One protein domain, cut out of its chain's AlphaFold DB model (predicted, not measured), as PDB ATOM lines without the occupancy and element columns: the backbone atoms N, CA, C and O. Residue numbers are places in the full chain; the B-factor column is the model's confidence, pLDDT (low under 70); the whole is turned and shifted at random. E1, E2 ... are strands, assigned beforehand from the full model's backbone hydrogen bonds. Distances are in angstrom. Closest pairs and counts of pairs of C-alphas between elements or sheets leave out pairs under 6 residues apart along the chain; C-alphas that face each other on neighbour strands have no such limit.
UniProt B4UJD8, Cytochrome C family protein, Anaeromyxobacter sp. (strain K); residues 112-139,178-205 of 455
ATOM      1  N   GLY A 112      37.283  24.479 -84.085       92.06
ATOM      2  CA  GLY A 112      36.774  23.191 -83.624       92.06
ATOM      3  C   GLY A 112      36.024  22.400 -84.694       92.06
ATOM      4  O   GLY A 112      36.073  22.702 -85.890       92.06
ATOM      5  N   ALA A 113      35.359  21.329 -84.258       92.25
ATOM      6  CA  ALA A 113      34.703  20.381 -85.155       92.25
ATOM      7  C   ALA A 113      33.454  20.973 -85.821       92.25
ATOM      8  O   ALA A 113      33.244  20.740 -87.011       92.25
ATOM      9  N   LEU A 114      32.663  21.771 -85.096       90.31
ATOM     10  CA  LEU A 114      31.458  22.396 -85.639       90.31
ATOM     11  C   LEU A 114      31.825  23.401 -86.731       90.31
ATOM     12  O   LEU A 114      31.246  23.367 -87.811       90.31
ATOM     13  N   ALA A 115      32.839  24.240 -86.504       92.44
ATOM     14  CA  ALA A 115      33.300  25.221 -87.491       92.44
ATOM     15  C   ALA A 115      33.835  24.585 -88.794       92.44
ATOM     16  O   ALA A 115      33.818  25.231 -89.845       92.44
ATOM     17  N   ARG A 116      34.295  23.328 -88.723       93.06
ATOM     18  CA  ARG A 116      34.850  22.532 -89.837       93.06
ATOM     19  C   ARG A 116      33.857  21.541 -90.452       93.06
ATOM     20  O   ARG A 116      34.216  20.830 -91.393       93.06
ATOM     21  N   ALA A 117      32.637  21.447 -89.924       91.69
ATOM     22  CA  ALA A 117      31.648  20.499 -90.420       91.69
ATOM     23  C   ALA A 117      31.331  20.738 -91.911       91.69
ATOM     24  O   ALA A 117      31.638  21.784 -92.485       91.69
ATOM     25  N   GLY A 118      30.793  19.722 -92.588       87.06
ATOM     26  CA  GLY A 118      30.512  19.808 -94.028       87.06
ATOM     27  C   GLY A 118      31.751  19.983 -94.921       87.06
ATOM     28  O   GLY A 118      31.611  20.376 -96.075       87.06
ATOM     29  N   GLY A 119      32.961  19.712 -94.411       91.38
ATOM     30  CA  GLY A 119      34.214  19.902 -95.153       91.38
ATOM     31  C   GLY A 119      34.684  21.359 -95.216       91.38
ATOM     32  O   GLY A 119      35.517  21.699 -96.056       91.38
ATOM     33  N   ALA A 120      34.150  22.221 -94.350       94.75
ATOM     34  CA  ALA A 120      34.508  23.627 -94.285       94.75
ATOM     35  C   ALA A 120      35.983  23.823 -93.874       94.75
ATOM     36  O   ALA A 120      36.519  23.106 -93.025       94.75
ATOM     37  N   SER A 121      36.640  24.829 -94.461       95.06
ATOM     38  CA  SER A 121      38.013  25.231 -94.126       95.06
ATOM     39  C   SER A 121      38.000  26.631 -93.503       95.06
ATOM     40  O   SER A 121      38.247  27.610 -94.215       95.06
ATOM     41  N   PRO A 122      37.695  26.742 -92.198       95.44
ATOM     42  CA  PRO A 122      37.513  28.023 -91.534       95.44
ATOM     43  C   PRO A 122      38.822  28.803 -91.442       95.44
ATOM     44  O   PRO A 122      39.885  28.253 -91.142       95.44
ATOM     45  N   ALA A 123      38.724  30.105 -91.679       93.62
ATOM     46  CA  ALA A 123      39.811  31.058 -91.597       93.62
ATOM     47  C   ALA A 123      39.318  32.394 -91.031       93.62
ATOM     48  O   ALA A 123      38.144  32.757 -91.129       93.62
ATOM     49  N   PHE A 124      40.254  33.142 -90.459       90.62
ATOM     50  CA  PHE A 124      40.037  34.506 -90.007       90.62
ATOM     51  C   PHE A 124      41.233  35.354 -90.418       90.62
ATOM     52  O   PHE A 124      42.370  35.054 -90.053       90.62
ATOM     53  N   ALA A 125      40.982  36.401 -91.197       89.94
ATOM     54  CA  ALA A 125      42.024  37.286 -91.698       89.94
ATOM     55  C   ALA A 125      41.497  38.716 -91.808       89.94
ATOM     56  O   ALA A 125      40.388  38.943 -92.285       89.94
ATOM     57  N   GLY A 126      42.292  39.690 -91.354       85.56
ATOM     58  CA  GLY A 126      41.954  41.112 -91.485       85.56
ATOM     59  C   GLY A 126      40.659  41.532 -90.780       85.56
ATOM     60  O   GLY A 126      40.056  42.520 -91.182       85.56
ATOM     61  N   GLY A 127      40.218  40.790 -89.757       86.75
ATOM     62  CA  GLY A 127      38.947  41.049 -89.083       86.75
ATOM     63  C   GLY A 127      37.734  40.387 -89.736       86.75
ATOM     64  O   GLY A 127      36.625  40.670 -89.308       86.75
ATOM     65  N   THR A 128      37.906  39.504 -90.721       90.25
ATOM     66  CA  THR A 128      36.800  38.834 -91.426       90.25
ATOM     67  C   THR A 128      36.907  37.321 -91.297       90.25
ATOM     68  O   THR A 128      37.990  36.755 -91.458       90.25
ATOM     69  N   CYS A 129      35.780  36.665 -91.021       91.56
ATOM     70  CA  CYS A 129      35.665  35.210 -91.031       91.56
ATOM     71  C   CYS A 129      35.393  34.716 -92.456       91.56
ATOM     72  O   CYS A 129      34.620  35.330 -93.185       91.56
ATOM     73  N   SER A 130      35.969  33.585 -92.851       94.44
ATOM     74  CA  SER A 130      35.675  32.933 -94.130       94.44
ATOM     75  C   SER A 130      35.772  31.417 -94.006       94.44
ATOM     76  O   SER A 130      36.427  30.898 -93.104       94.44
ATOM     77  N   GLY A 131      35.081  30.683 -94.882       94.69
ATOM     78  CA  GLY A 131      35.179  29.221 -94.913       94.69
ATOM     79  C   GLY A 131      34.610  28.508 -93.679       94.69
ATOM     80  O   GLY A 131      34.952  27.353 -93.460       94.69
ATOM     81  N   VAL A 132      33.782  29.174 -92.865       94.19
ATOM     82  CA  VAL A 132      33.211  28.627 -91.621       94.19
ATOM     83  C   VAL A 132      31.869  27.939 -91.893       94.19
ATOM     84  O   VAL A 132      30.981  28.533 -92.506       94.19
ATOM     85  N   TYR A 133      31.695  26.711 -91.392       94.00
ATOM     86  CA  TYR A 133      30.476  25.912 -91.582       94.00
ATOM     87  C   TYR A 133      29.200  26.618 -91.101       94.00
ATOM     88  O   TYR A 133      28.259  26.782 -91.871       94.00
ATOM     89  N   CYS A 134      29.172  27.085 -89.848       91.19
ATOM     90  CA  CYS A 134      27.992  27.725 -89.259       91.19
ATOM     91  C   CYS A 134      27.655  29.092 -89.880       91.19
ATOM     92  O   CYS A 134      26.527  29.558 -89.748       91.19
ATOM     93  N   HIS A 135      28.589  29.708 -90.613       91.94
ATOM     94  CA  HIS A 135      28.319  30.898 -91.429       91.94
ATOM     95  C   HIS A 135      27.853  30.538 -92.849       91.94
ATOM     96  O   HIS A 135      27.692  31.413 -93.688       91.94
ATOM     97  N   GLY A 136      27.636  29.255 -93.149       93.06
ATOM     98  CA  GLY A 136      27.096  28.809 -94.428       93.06
ATOM     99  C   GLY A 136      28.116  28.729 -95.560       93.06
ATOM    100  O   GLY A 136      27.725  28.710 -96.721       93.06
ATOM    101  N   ALA A 137      29.419  28.644 -95.269       94.00
ATOM    102  CA  ALA A 137      30.450  28.590 -96.313       94.00
ATOM    103  C   ALA A 137      30.301  27.404 -97.286       94.00
ATOM    104  O   ALA A 137      30.763  27.471 -98.423       94.00
ATOM    105  N   THR A 138      29.665  26.319 -96.840       91.94
ATOM    106  CA  THR A 138      29.399  25.114 -97.638       91.94
ATOM    107  C   THR A 138      27.962  25.060 -98.165       91.94
ATOM    108  O   THR A 138      27.562  24.049 -98.738       91.94
ATOM    109  N   LEU A 139      27.160  26.106 -97.935       91.19
ATOM    110  CA  LEU A 139      25.737  26.155 -98.260       91.19
ATOM    111  C   LEU A 139      25.477  27.125 -99.417       91.19
ATOM    112  O   LEU A 139      26.123  28.161 -99.564       91.19
ATOM    113  N   CYS A 178       7.744  19.563 -93.636       82.81
ATOM    114  CA  CYS A 178       8.830  18.673 -94.040       82.81
ATOM    115  C   CYS A 178       9.938  18.607 -92.984       82.81
ATOM    116  O   CYS A 178      10.541  17.556 -92.801       82.81
ATOM    117  N   HIS A 179      10.179  19.698 -92.255       88.56
ATOM    118  CA  HIS A 179      11.275  19.845 -91.296       88.56
ATOM    119  C   HIS A 179      10.795  20.077 -89.843       88.56
ATOM    120  O   HIS A 179      11.299  20.990 -89.194       88.56
ATOM    121  N   PRO A 180       9.850  19.296 -89.280       87.81
ATOM    122  CA  PRO A 180       9.258  19.573 -87.960       87.81
ATOM    123  C   PRO A 180      10.253  19.455 -86.795       87.81
ATOM    124  O   PRO A 180      10.057  20.045 -85.735       87.81
ATOM    125  N   GLY A 181      11.331  18.686 -86.977       88.81
ATOM    126  CA  GLY A 181      12.415  18.600 -86.000       88.81
ATOM    127  C   GLY A 181      13.320  19.841 -85.982       88.81
ATOM    128  O   GLY A 181      13.981  20.091 -84.978       88.81
ATOM    129  N   THR A 182      13.316  20.634 -87.059       91.31
ATOM    130  CA  THR A 182      14.219  21.783 -87.255       91.31
ATOM    131  C   THR A 182      13.473  23.117 -87.225       91.31
ATOM    132  O   THR A 182      14.019  24.112 -86.752       91.31
ATOM    133  N   VAL A 183      12.223  23.157 -87.696       91.69
ATOM    134  CA  VAL A 183      11.387  24.360 -87.799       91.69
ATOM    135  C   VAL A 183      10.022  24.093 -87.161       91.69
ATOM    136  O   VAL A 183       9.359  23.105 -87.476       91.69
ATOM    137  N   ASN A 184       9.598  24.989 -86.273       90.25
ATOM    138  CA  ASN A 184       8.293  24.984 -85.625       90.25
ATOM    139  C   ASN A 184       7.183  25.400 -86.602       90.25
ATOM    140  O   ASN A 184       7.428  26.052 -87.617       90.25
ATOM    141  N   ALA A 185       5.931  25.080 -86.267       88.44
ATOM    142  CA  ALA A 185       4.767  25.416 -87.094       88.44
ATOM    143  C   ALA A 185       4.590  26.929 -87.350       88.44
ATOM    144  O   ALA A 185       3.976  27.305 -88.345       88.44
ATOM    145  N   ASP A 186       5.134  27.786 -86.483       90.00
ATOM    146  CA  ASP A 186       5.133  29.248 -86.632       90.00
ATOM    147  C   ASP A 186       6.282  29.786 -87.512       90.00
ATOM    148  O   ASP A 186       6.399  30.995 -87.702       90.00
ATOM    149  N   GLY A 187       7.122  28.902 -88.061       87.75
ATOM    150  CA  GLY A 187       8.265  29.244 -88.906       87.75
ATOM    151  C   GLY A 187       9.559  29.546 -88.144       87.75
ATOM    152  O   GLY A 187      10.587  29.766 -88.783       87.75
ATOM    153  N   THR A 188       9.548  29.534 -86.807       90.44
ATOM    154  CA  THR A 188      10.760  29.708 -85.988       90.44
ATOM    155  C   THR A 188      11.579  28.421 -85.910       90.44
ATOM    156  O   THR A 188      11.082  27.328 -86.174       90.44
ATOM    157  N   LEU A 189      12.855  28.519 -85.534       91.94
ATOM    158  CA  LEU A 189      13.717  27.346 -85.399       91.94
ATOM    159  C   LEU A 189      13.440  26.581 -84.105       91.94
ATOM    160  O   LEU A 189      13.361  27.158 -83.020       91.94
ATOM    161  N   ASN A 190      13.354  25.256 -84.210       91.75
ATOM    162  CA  ASN A 190      13.241  24.365 -83.063       91.75
ATOM    163  C   ASN A 190      14.626  24.113 -82.449       91.75
ATOM    164  O   ASN A 190      15.224  23.048 -82.608       91.75
ATOM    165  N   LEU A 191      15.154  25.114 -81.740       89.44
ATOM    166  CA  LEU A 191      16.475  25.024 -81.105       89.44
ATOM    167  C   LEU A 191      16.539  23.929 -80.031       89.44
ATOM    168  O   LEU A 191      17.589  23.320 -79.846       89.44
ATOM    169  N   ALA A 192      15.417  23.634 -79.367       86.44
ATOM    170  CA  ALA A 192      15.322  22.540 -78.403       86.44
ATOM    171  C   ALA A 192      15.495  21.160 -79.062       86.44
ATOM    172  O   ALA A 192      15.976  20.231 -78.416       86.44
ATOM    173  N   GLY A 193      15.131  21.034 -80.343       81.88
ATOM    174  CA  GLY A 193      15.356  19.830 -81.141       81.88
ATOM    175  C   GLY A 193      16.826  19.595 -81.494       81.88
ATOM    176  O   GLY A 193      17.205  18.461 -81.764       81.88
ATOM    177  N   GLY A 194      17.666  20.638 -81.481       87.00
ATOM    178  CA  GLY A 194      19.111  20.523 -81.716       87.00
ATOM    179  C   GLY A 194      19.511  20.087 -83.133       87.00
ATOM    180  O   GLY A 194      20.660  19.715 -83.349       87.00
ATOM    181  N   LEU A 195      18.579  20.112 -84.092       90.12
ATOM    182  CA  LEU A 195      18.815  19.649 -85.465       90.12
ATOM    183  C   LEU A 195      19.329  20.756 -86.401       90.12
ATOM    184  O   LEU A 195      20.003  20.479 -87.386       90.12
ATOM    185  N   HIS A 196      19.092  22.034 -86.093       90.88
ATOM    186  CA  HIS A 196      19.689  23.122 -86.872       90.88
ATOM    187  C   HIS A 196      21.203  23.208 -86.580       90.88
ATOM    188  O   HIS A 196      21.590  23.364 -85.426       90.88
ATOM    189  N   LEU A 197      22.041  23.157 -87.630       89.06
ATOM    190  CA  LEU A 197      23.523  23.130 -87.609       89.06
ATOM    191  C   LEU A 197      24.168  21.768 -87.279       89.06
ATOM    192  O   LEU A 197      25.369  21.711 -87.021       89.06
ATOM    193  N   ASN A 198      23.425  20.661 -87.321       87.12
ATOM    194  CA  ASN A 198      23.965  19.322 -87.032       87.12
ATOM    195  C   ASN A 198      24.723  18.664 -88.213       87.12
ATOM    196  O   ASN A 198      25.200  17.537 -88.085       87.12
ATOM    197  N   GLY A 199      24.827  19.329 -89.370       85.69
ATOM    198  CA  GLY A 199      25.473  18.786 -90.571       85.69
ATOM    199  C   GLY A 199      24.576  17.944 -91.483       85.69
ATOM    200  O   GLY A 199      25.060  17.484 -92.517       85.69
ATOM    201  N   VAL A 200      23.299  17.754 -91.148       85.12
ATOM    202  CA  VAL A 200      22.353  16.908 -91.888       85.12
ATOM    203  C   VAL A 200      21.103  17.715 -92.253       85.12
ATOM    204  O   VAL A 200      20.711  18.648 -91.562       85.12
ATOM    205  N   VAL A 201      20.483  17.390 -93.391       87.56
ATOM    206  CA  VAL A 201      19.165  17.930 -93.746       87.56
ATOM    207  C   VAL A 201      18.106  16.976 -93.202       87.56
ATOM    208  O   VAL A 201      17.819  15.949 -93.814       87.56
ATOM    209  N   ASP A 202      17.543  17.310 -92.045       85.62
ATOM    210  CA  ASP A 202      16.525  16.495 -91.382       85.62
ATOM    211  C   ASP A 202      15.140  16.723 -91.994       85.62
ATOM    212  O   ASP A 202      14.561  17.802 -91.867       85.62
ATOM    213  N   VAL A 203      14.593  15.699 -92.648       82.62
ATOM    214  CA  VAL A 203      13.244  15.699 -93.230       82.62
ATOM    215  C   VAL A 203      12.441  14.588 -92.566       82.62
ATOM    216  O   VAL A 203      12.926  13.464 -92.452       82.62
ATOM    217  N   ASN A 204      11.217  14.872 -92.126       72.75
ATOM    218  CA  ASN A 204      10.351  13.831 -91.585       72.75
ATOM    219  C   ASN A 204       9.765  12.971 -92.714       72.75
ATOM    220  O   ASN A 204       9.484  13.467 -93.807       72.75
ATOM    221  N   GLY A 205       9.511  11.691 -92.436       67.31
ATOM    222  CA  GLY A 205       8.669  10.877 -93.307       67.31
ATOM    223  C   GLY A 205       7.260  11.469 -93.318       67.31
ATOM    224  O   GLY A 205       6.570  11.427 -92.305       67.31
TER     225      GLY A 205
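Overview. This is residues 112 to 139 and 178 to 205 of the 455 residues of the protein "Cytochrome C family protein" of Anaeromyxobacter sp. (strain K) (UniProt B4UJD8). With little regular structure, this is a loose rod of loops made of two lobes end to end: residues 112 to 139, with the small hairpin of E1 and E2 at the rod's far end, and residues 178 to 205, looped with no named element. The printed part has 56 residues, no named helix and two strands, E1 then E2, in one antiparallel sheet. The class is all strand, though the strands hold only 6 residues. It is loose, with a radius of gyration of the C-alphas of 13.6 A and spans of 41 by 20 by 17 A.

Along the chain. Start at C-alpha 112, (36.774, 23.191, -83.624). Find E1, residues 123 to 125, 6.6 A long, from (39.811, 31.058, -91.597). E2, residues 128 to 130, also 6.6 A, ends at (35.675, 32.933, -94.130).

Arrangement. E1 and E2 form a hairpin with a tight link, antiparallel at 153 degrees. Look at N 123 and O 130, 2.8 A apart, within hydrogen-bond range.

Size, cuts and confidence. The farthest C-alphas, of Gly 126 and Gly 205, are 45.0 A apart. Residues 140 to 177 are not printed; C-alphas 139 and 178 are 19.0 A apart across the cut. Residue 205 alone has pLDDT under 70.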